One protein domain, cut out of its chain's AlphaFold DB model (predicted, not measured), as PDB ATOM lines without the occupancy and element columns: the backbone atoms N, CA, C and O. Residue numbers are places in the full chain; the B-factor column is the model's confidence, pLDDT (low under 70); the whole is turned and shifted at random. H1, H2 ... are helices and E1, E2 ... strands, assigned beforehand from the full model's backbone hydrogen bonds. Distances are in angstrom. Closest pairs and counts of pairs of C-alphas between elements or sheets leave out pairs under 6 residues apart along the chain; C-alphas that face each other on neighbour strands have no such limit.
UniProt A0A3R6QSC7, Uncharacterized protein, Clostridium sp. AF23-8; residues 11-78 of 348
ATOM      1  N   HIS A  11      83.814 102.667  64.581       44.19
ATOM      2  CA  HIS A  11      82.952 101.479  64.523       44.19
ATOM      3  C   HIS A  11      82.707 100.843  65.910       44.19
ATOM      4  O   HIS A  11      82.959  99.661  66.125       44.19
ATOM      5  N   LYS A  12      82.231 101.632  66.877       48.00
ATOM      6  CA  LYS A  12      81.474 101.111  68.021       48.00
ATOM      7  C   LYS A  12      80.008 101.393  67.723       48.00
ATOM      8  O   LYS A  12      79.490 102.451  68.064       48.00
ATOM      9  N   ASP A  13      79.382 100.491  66.980       51.19
ATOM     10  CA  ASP A  13      77.988 100.607  66.552       51.19
ATOM     11  C   ASP A  13      77.027 100.347  67.734       51.19
ATOM     12  O   ASP A  13      76.345  99.333  67.800       51.19
ATOM     13  N   GLU A  14      76.958 101.285  68.683       55.38
ATOM     14  CA  GLU A  14      75.959 101.318  69.775       55.38
ATOM     15  C   GLU A  14      74.636 101.991  69.340       55.38
ATOM     16  O   GLU A  14      73.711 102.167  70.127       55.38
ATOM     17  N   ASN A  15      74.520 102.358  68.062       71.50
ATOM     18  CA  ASN A  15      73.467 103.232  67.542       71.50
ATOM     19  C   ASN A  15      72.367 102.492  66.765       71.50
ATOM     20  O   ASN A  15      71.760 103.082  65.878       71.50
ATOM     21  N   TYR A  16      72.106 101.215  67.040       73.75
ATOM     22  CA  TYR A  16      71.073 100.448  66.334       73.75
ATOM     23  C   TYR A  16      69.934 100.084  67.283       73.75
ATOM     24  O   TYR A  16      70.165  99.656  68.411       73.75
ATOM     25  N   THR A  17      68.695 100.226  66.819       79.69
ATOM     26  CA  THR A  17      67.507  99.735  67.520       79.69
ATOM     27  C   THR A  17      66.826  98.681  66.668       79.69
ATOM     28  O   THR A  17      66.508  98.917  65.501       79.69
ATOM     29  N   LEU A  18      66.601  97.519  67.279       79.69
ATOM     30  CA  LEU A  18      65.841  96.420  66.710       79.69
ATOM     31  C   LEU A  18      64.435  96.439  67.314       79.69
ATOM     32  O   LEU A  18      64.275  96.366  68.532       79.69
ATOM     33  N   THR A  19      63.419  96.541  66.465       85.12
ATOM     34  CA  THR A  19      62.011  96.516  66.867       85.12
ATOM     35  C   THR A  19      61.371  95.238  66.351       85.12
ATOM     36  O   THR A  19      61.358  94.989  65.147       85.12
ATOM     37  N   VAL A  20      60.847  94.423  67.268       84.19
ATOM     38  CA  VAL A  20      60.106  93.199  66.944       84.19
ATOM     39  C   VAL A  20      58.617  93.517  66.952       84.19
ATOM     40  O   VAL A  20      58.098  94.036  67.940       84.19
ATOM     41  N   HIS A  21      57.934  93.192  65.860       87.12
ATOM     42  CA  HIS A  21      56.499  93.395  65.706       87.12
ATOM     43  C   HIS A  21      55.757  92.065  65.807       87.12
ATOM     44  O   HIS A  21      56.104  91.090  65.130       87.12
ATOM     45  N   PHE A  22      54.706  92.069  66.622       86.81
ATOM     46  CA  PHE A  22      53.840  90.926  66.908       86.81
ATOM     47  C   PHE A  22      52.461  91.155  66.291       86.81
ATOM     48  O   PHE A  22      51.987  92.292  66.241       86.81
ATOM     49  N   LYS A  23      51.799  90.091  65.830       86.88
ATOM     50  CA  LYS A  23      50.448  90.183  65.253       86.88
ATOM     51  C   LYS A  23      49.370  90.350  66.319       86.88
ATOM     52  O   LYS A  23      48.333  90.946  66.044       86.88
ATOM     53  N   ASN A  24      49.593  89.800  67.510       90.06
ATOM     54  CA  ASN A  24      48.657  89.836  68.629       90.06
ATOM     55  C   ASN A  24      49.407  89.849  69.979       90.06
ATOM     56  O   ASN A  24      50.634  89.729  70.036       90.06
ATOM     57  N   GLU A  25      48.668  90.028  71.076       89.81
ATOM     58  CA  GLU A  25      49.250  90.018  72.425       89.81
ATOM     59  C   GLU A  25      49.779  88.644  72.851       89.81
ATOM     60  O   GLU A  25      50.711  88.584  73.651       89.81
ATOM     61  N   GLU A  26      49.223  87.556  72.318       90.88
ATOM     62  CA  GLU A  26      49.647  86.189  72.632       90.88
ATOM     63  C   GLU A  26      51.073  85.922  72.127       90.88
ATOM     64  O   GLU A  26      51.933  85.543  72.917       90.88
ATOM     65  N   GLU A  27      51.371  86.263  70.869       89.69
ATOM     66  CA  GLU A  27      52.722  86.207  70.295       89.69
ATOM     67  C   GLU A  27      53.704  87.064  71.115       89.69
ATOM     68  O   GLU A  27      54.810  86.632  71.445       89.69
ATOM     69  N   ARG A  28      53.300  88.278  71.518       87.50
ATOM     70  CA  ARG A  28      54.137  89.130  72.378       87.50
ATOM     71  C   ARG A  28      54.418  88.465  73.729       87.50
ATOM     72  O   ARG A  28      55.549  88.526  74.208       87.50
ATOM     73  N   LYS A  29      53.409  87.854  74.353       89.12
ATOM     74  CA  LYS A  29      53.549  87.159  75.637       89.12
ATOM     75  C   LYS A  29      54.492  85.964  75.510       89.12
ATOM     76  O   LYS A  29      55.435  85.870  76.288       89.12
ATOM     77  N   GLU A  30      54.307  85.122  74.499       89.50
ATOM     78  CA  GLU A  30      55.185  83.980  74.227       89.50
ATOM     79  C   GLU A  30      56.637  84.409  73.960       89.50
ATOM     80  O   GLU A  30      57.577  83.741  74.396       89.50
ATOM     81  N   PHE A  31      56.846  85.549  73.286       88.94
ATOM     82  CA  PHE A  31      58.181  86.123  73.101       88.94
ATOM     83  C   PHE A  31      58.836  86.507  74.425       88.94
ATOM     84  O   PHE A  31      59.998  86.184  74.664       88.94
ATOM     85  N   LEU A  32      58.094  87.210  75.285       89.00
ATOM     86  CA  LEU A  32      58.586  87.662  76.584       89.00
ATOM     87  C   LEU A  32      58.848  86.479  77.521       89.00
ATOM     88  O   LEU A  32      59.863  86.475  78.208       89.00
ATOM     89  N   GLU A  33      58.003  85.448  77.494       89.38
ATOM     90  CA  GLU A  33      58.240  84.193  78.217       89.38
ATOM     91  C   GLU A  33      59.491  83.469  77.705       89.38
ATOM     92  O   GLU A  33      60.237  82.885  78.492       89.38
ATOM     93  N   ALA A  34      59.763  83.516  76.397       88.31
ATOM     94  CA  ALA A  34      60.997  82.976  75.840       88.31
ATOM     95  C   ALA A  34      62.232  83.784  76.278       88.31
ATOM     96  O   ALA A  34      63.245  83.165  76.600       88.31
ATOM     97  N   ILE A  35      62.140  85.120  76.362       87.94
ATOM     98  CA  ILE A  35      63.193  85.980  76.938       87.94
ATOM     99  C   ILE A  35      63.426  85.636  78.413       87.94
ATOM    100  O   ILE A  35      64.549  85.369  78.826       87.94
ATOM    101  N   GLU A  36      62.366  85.577  79.217       88.50
ATOM    102  CA  GLU A  36      62.496  85.247  80.634       88.50
ATOM    103  C   GLU A  36      63.073  83.840  80.839       88.50
ATOM    104  O   GLU A  36      63.865  83.610  81.760       88.50
ATOM    105  N   TYR A  37      62.725  82.902  79.958       88.81
ATOM    106  CA  TYR A  37      63.291  81.565  79.960       88.81
ATOM    107  C   TYR A  37      64.793  81.579  79.662       88.81
ATOM    108  O   TYR A  37      65.550  80.995  80.435       88.81
ATOM    109  N   ILE A  38      65.251  82.255  78.602       89.25
ATOM    110  CA  ILE A  38      66.691  82.325  78.303       89.25
ATOM    111  C   ILE A  38      67.459  83.059  79.412       89.25
ATOM    112  O   ILE A  38      68.548  82.626  79.775       89.25
ATOM    113  N   ASP A  39      66.875  84.090  80.026       85.44
ATOM    114  CA  ASP A  39      67.501  84.822  81.132       85.44
ATOM    115  C   ASP A  39      67.590  83.970  82.399       85.44
ATOM    116  O   ASP A  39      68.500  84.138  83.209       85.44
ATOM    117  N   THR A  40      66.651  83.047  82.603       87.31
ATOM    118  CA  THR A  40      66.606  82.199  83.801       87.31
ATOM    119  C   THR A  40      67.430  80.925  83.642       87.31
ATOM    120  O   THR A  40      68.124  80.523  84.575       87.31
ATOM    121  N   TYR A  41      67.349  80.285  82.476       86.38
ATOM    122  CA  TYR A  41      67.912  78.960  82.214       86.38
ATOM    123  C   TYR A  41      69.116  78.987  81.269       86.38
ATOM    124  O   TYR A  41      69.787  77.973  81.139       86.38
ATOM    125  N   GLY A  42      69.421  80.115  80.621       83.88
ATOM    126  CA  GLY A  42      70.581  80.256  79.736       83.88
ATOM    127  C   GLY A  42      70.591  79.285  78.552       83.88
ATOM    128  O   GLY A  42      71.662  78.933  78.061       83.88
ATOM    129  N   GLU A  43      69.421  78.827  78.108       85.75
ATOM    130  CA  GLU A  43      69.269  77.877  77.004       85.75
ATOM    131  C   GLU A  43      68.562  78.540  75.821       85.75
ATOM    132  O   GLU A  43      67.561  79.227  76.031       85.75
ATOM    133  N   PRO A  44      69.038  78.347  74.575       88.06
ATOM    134  CA  PRO A  44      68.361  78.890  73.409       88.06
ATOM    135  C   PRO A  44      66.937  78.351  73.274       88.06
ATOM    136  O   PRO A  44      66.697  77.151  73.412       88.06
ATOM    137  N   ARG A  45      65.990  79.227  72.934       88.00
ATOM    138  CA  ARG A  45      64.583  78.868  72.766       88.00
ATOM    139  C   ARG A  45      64.056  79.341  71.422       88.00
ATOM    140  O   ARG A  45      64.197  80.501  71.037       88.00
ATOM    141  N   LYS A  46      63.425  78.419  70.700       89.75
ATOM    142  CA  LYS A  46      62.698  78.743  69.475       89.75
ATOM    143  C   LYS A  46      61.370  79.405  69.838       89.75
ATOM    144  O   LYS A  46      60.641  78.901  70.691       89.75
ATOM    145  N   VAL A  47      61.052  80.492  69.149       88.06
ATOM    146  CA  VAL A  47      59.752  81.157  69.240       88.06
ATOM    147  C   VAL A  47      58.777  80.448  68.282       88.06
ATOM    148  O   VAL A  47      59.164  80.159  67.142       88.06
ATOM    149  N   PRO A  48      57.550  80.095  68.708       84.94
ATOM    150  CA  PRO A  48      56.644  79.256  67.917       84.94
ATOM    151  C   PRO A  48      55.918  80.010  66.789       84.94
ATOM    152  O   PRO A  48      55.134  79.404  66.063       84.94
ATOM    153  N   PHE A  49      56.214  81.294  66.593       83.88
ATOM    154  CA  PHE A  49      55.630  82.139  65.557       83.88
ATOM    155  C   PHE A  49      56.702  82.909  64.767       83.88
ATOM    156  O   PHE A  49      57.890  82.913  65.099       83.88
ATOM    157  N   SER A  50      56.253  83.568  63.698       83.25
ATOM    158  CA  SER A  50      57.073  84.335  62.757       83.25
ATOM    159  C   SER A  50      56.846  85.839  62.947       83.25
ATOM    160  O   SER A  50      55.909  86.378  62.344       83.25
ATOM    161  N   PRO A  51      57.657  86.532  63.771       81.00
ATOM    162  CA  PRO A  51      57.565  87.981  63.897       81.00
ATOM    163  C   PRO A  51      58.072  88.682  62.636       81.00
ATOM    164  O   PRO A  51      58.739  88.086  61.788       81.00
ATOM    165  N   SER A  52      57.809  89.984  62.556       84.81
ATOM    166  CA  SER A  52      58.550  90.871  61.653       84.81
ATOM    167  C   SER A  52      59.506  91.750  62.450       84.81
ATOM    168  O   SER A  52      59.232  92.072  63.607       84.81
ATOM    169  N   ILE A  53      60.653  92.089  61.865       85.94
ATOM    170  CA  ILE A  53      61.722  92.831  62.542       85.94
ATOM    171  C   ILE A  53      62.109  94.047  61.712       85.94
ATOM    172  O   ILE A  53      62.439  93.914  60.535       85.94
ATOM    173  N   ASP A  54      62.142  95.207  62.355       85.62
ATOM    174  CA  ASP A  54      62.708  96.428  61.793       85.62
ATOM    175  C   ASP A  54      64.034  96.757  62.484       85.62
ATOM    176  O   ASP A  54      64.144  96.701  63.711       85.62
ATOM    177  N   ILE A  55      65.039  97.134  61.695       84.06
ATOM    178  CA  ILE A  55      66.340  97.597  62.181       84.06
ATOM    179  C   ILE A  55      66.483  99.068  61.805       84.06
ATOM    180  O   ILE A  55      66.394  99.440  60.631       84.06
ATOM    181  N   THR A  56      66.715  99.913  62.804       86.31
ATOM    182  CA  THR A  56      66.887 101.361  62.640       86.31
ATOM    183  C   THR A  56      68.244 101.811  63.173       86.31
ATOM    184  O   THR A  56      68.750 101.242  64.139       86.31
ATOM    185  N   LYS A  57      68.845 102.830  62.547       83.12
ATOM    186  CA  LYS A  57      70.030 103.536  63.048       83.12
ATOM    187  C   LYS A  57      69.585 104.800  63.764       83.12
ATOM    188  O   LYS A  57      68.960 105.665  63.154       83.12
ATOM    189  N   ASN A  58      69.955 104.936  65.023       80.75
ATOM    190  CA  ASN A  58      69.803 106.161  65.784       80.75
ATOM    191  C   ASN A  58      70.952 107.107  65.423       80.75
ATOM    192  O   ASN A  58      72.124 106.801  65.641       80.75
ATOM    193  N   ILE A  59      70.633 108.261  64.844       79.06
ATOM    194  CA  ILE A  59      71.605 109.327  64.593       79.06
ATOM    195  C   ILE A  59      71.044 110.590  65.241       79.06
ATOM    196  O   ILE A  59      70.049 111.145  64.776       79.06
ATOM    197  N   ASN A  60      71.692 111.043  66.318       78.75
ATOM    198  CA  ASN A  60      71.173 112.078  67.220       78.75
ATOM    199  C   ASN A  60      69.801 111.664  67.801       78.75
ATOM    200  O   ASN A  60      69.676 110.565  68.326       78.75
ATOM    201  N   GLU A  61      68.781 112.519  67.688       76.06
ATOM    202  CA  GLU A  61      67.405 112.278  68.159       76.06
ATOM    203  C   GLU A  61      66.493 111.659  67.080       76.06
ATOM    204  O   GLU A  61      65.273 111.636  67.225       76.06
ATOM    205  N   SER A  62      67.049 111.190  65.957       78.81
ATOM    206  CA  SER A  62      66.279 110.653  64.826       78.81
ATOM    207  C   SER A  62      66.602 109.185  64.549       78.81
ATOM    208  O   SER A  62      67.762 108.771  64.603       78.81
ATOM    209  N   GLN A  63      65.568 108.409  64.213       81.44
ATOM    210  CA  GLN A  63      65.680 106.996  63.843       81.44
ATOM    211  C   GLN A  63      65.557 106.834  62.329       81.44
ATOM    212  O   GLN A  63      64.558 107.230  61.728       81.44
ATOM    213  N   TYR A  64      66.565 106.224  61.712       81.81
ATOM    214  CA  TYR A  64      66.614 105.992  60.272       81.81
ATOM    215  C   TYR A  64      66.440 104.499  59.980       81.81
ATOM    216  O   TYR A  64      67.241 103.703  60.467       81.81
ATOM    217  N   PRO A  65      65.422 104.077  59.209       83.06
ATOM    218  CA  PRO A  65      65.239 102.670  58.871       83.06
ATOM    219  C   PRO A  65      66.379 102.177  57.977       83.06
ATOM    220  O   PRO A  65      66.730 102.833  56.999       83.06
ATOM    221  N   ILE A  66      66.932 101.015  58.315       84.19
ATOM    222  CA  ILE A  66      68.013 100.366  57.566       84.19
ATOM    223  C   ILE A  66      67.466  99.132  56.860       84.19
ATOM    224  O   ILE A  66      67.579  99.010  55.646       84.19
ATOM    225  N   GLU A  67      66.825  98.245  57.621       84.12
ATOM    226  CA  GLU A  67      66.285  96.985  57.119       84.12
ATOM    227  C   GLU A  67      64.904  96.719  57.710       84.12
ATOM    228  O   GLU A  67      64.605  97.112  58.840       84.12
ATOM    229  N   ARG A  68      64.059  96.040  56.928       85.00
ATOM    230  CA  ARG A  68      62.733  95.586  57.349       85.00
ATOM    231  C   ARG A  68      62.507  94.159  56.882       85.00
ATOM    232  O   ARG A  68      62.353  93.905  55.687       85.00
ATOM    233  N   HIS A  69      62.433  93.244  57.831       84.62
ATOM    234  CA  HIS A  69      62.247  91.818  57.606       84.62
ATOM    235  C   HIS A  69      60.802  91.451  57.918       84.62
ATOM    236  O   HIS A  69      60.438  91.184  59.061       84.62
ATOM    237  N   LYS A  70      59.954  91.472  56.885       81.62
ATOM    238  CA  LYS A  70      58.514  91.183  57.013       81.62
ATOM    239  C   LYS A  70      58.187  89.690  57.042       81.62
ATOM    240  O   LYS A  70      57.100  89.316  57.471       81.62
ATOM    241  N   THR A  71      59.102  88.853  56.563       78.56
ATOM    242  CA  THR A  71      58.894  87.410  56.420       78.56
ATOM    243  C   THR A  71      60.077  86.685  57.037       78.56
ATOM    244  O   THR A  71      61.103  86.497  56.392       78.56
ATOM    245  N   ILE A  72      59.940  86.312  58.308       82.69
ATOM    246  CA  ILE A  72      60.943  85.539  59.040       82.69
ATOM    247  C   ILE A  72      60.391  84.137  59.255       82.69
ATOM    248  O   ILE A  72      59.385  83.957  59.936       82.69
ATOM    249  N   GLU A  73      61.037  83.127  58.679       82.19
ATOM    250  CA  GLU A  73      60.539  81.751  58.768       82.19
ATOM    251  C   GLU A  73      60.596  81.203  60.195       82.19
ATOM    252  O   GLU A  73      59.674  80.523  60.642       82.19
ATOM    253  N   LYS A  74      61.692  81.469  60.916       83.69
ATOM    254  CA  LYS A  74      61.932  80.965  62.273       83.69
ATOM    255  C   LYS A  74      62.780  81.959  63.056       83.69
ATOM    256  O   LYS A  74      63.761  82.476  62.531       83.69
ATOM    257  N   VAL A  75      62.442  82.151  64.330       84.69
ATOM    258  CA  VAL A  75      63.250  82.925  65.279       84.69
ATOM    259  C   VAL A  75      63.717  82.023  66.411       84.69
ATOM    260  O   VAL A  75      62.940  81.251  66.976       84.69
ATOM    261  N   MET A  76      65.001  82.133  66.736       87.88
ATOM    262  CA  MET A  76      65.610  81.509  67.901       87.88
ATOM    263  C   MET A  76      66.218  82.607  68.761       87.88
ATOM    264  O   MET A  76      67.031  83.392  68.279       87.88
ATOM    265  N   LEU A  77      65.806  82.657  70.020       86.75
ATOM    266  CA  LEU A  77      66.406  83.526  71.018       86.75
ATOM    267  C   LEU A  77      67.504  82.743  71.726       86.75
ATOM    268  O   LEU A  77      67.310  81.582  72.080       86.75
ATOM    269  N   ALA A  78      68.657  83.369  71.910       84.81
ATOM    270  CA  ALA A  78      69.782  82.814  72.647       84.81
ATOM    271  C   ALA A  78      70.115  83.758  73.806       84.81
ATOM    272  O   ALA A  78      69.897  84.966  73.668       84.81
TER     273      ALA A  78
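AT A GLANCE: This is residues 11 to 78 of the 348 residues of an uncharacterized protein of Clostridium sp. AF23-8 (UniProt A0A3R6QSC7). The model is an open V: one arm is a strongly twisted sheet of three strands, E1, E3 and E4, and the other is the single helix H1 packed on a small pair of strands, E2 and E5. The arms meet where E1 leads into H1, E2 into E3 and E4 into E5, and the hairpin of E3 and E4 turns at the far tip of the sheet arm. The printed part has 68 residues, with one named helix and five named strands in the order E1 H1 E2 E3 E4 E5, of mixed class, helices and strands. The larger sheet has the order E1 - E3 - E4 and the smaller E2 - E5, both antiparallel. The whole is loose, with a radius of gyration of the C-alphas of 13.7 A and spans of 35 by 25 by 19 A.

IN THESE COORDINATES: After residues 11 to 15, E1 takes residues 16 to 21, 16.2 A long, from C-alpha 16 at (71.073, 100.448, 66.334). H1 follows with residues 25 to 41, 23.8 A long, from C-alpha 25 at (49.250, 90.018, 72.425). E2 is residues 45 to 47. E3, residues 52 to 59, is 22.8 A long, and E4, residues 62 to 69, is 20.6 A long. E4 bends by 56 degrees at residue 66. E5 is residues 75 to 77, with C-alpha 77 at (66.406, 83.526, 71.018).

HOW THE PARTS SIT: In the larger sheet E1 and E4 are edge strands and E3 is the inner strand. E1 and E3 are antiparallel at 153 degrees, with N 17 and O 56 within hydrogen-bond range at 2.9 A and N 21 and O 52 at 2.8 A. The hairpin of E3 and E4 is antiparallel at 152 degrees, with N 57 and O 64 within range at 2.8 A and N 69 and O 53 at 2.8 A. H1 is only just not on this sheet, with 4 pairs of C-alphas within 10 A, and is apart from E3 and E4. E2 and E5 are antiparallel at 144 degrees, with N 45 and O 77 within range at 2.8 A. The closest C-alphas of H1 and E2 are those of Ala 34 and Arg 45, 6.3 A apart; those of H1 and E5 are Ile 35 and Leu 77, 7.2 A apart. In H1 every O i to N i+4 pair is within hydrogen-bond range. E1 is apart from E2 and E5.

THE WHOLE: The two C-alphas farthest apart are those of His 11 and Glu 26, at 37.5 A. The printed part has no cut, and the five links between the named elements are tight. The mean pLDDT of the printed part is 82.7, and residues 11 to 14 are under 70.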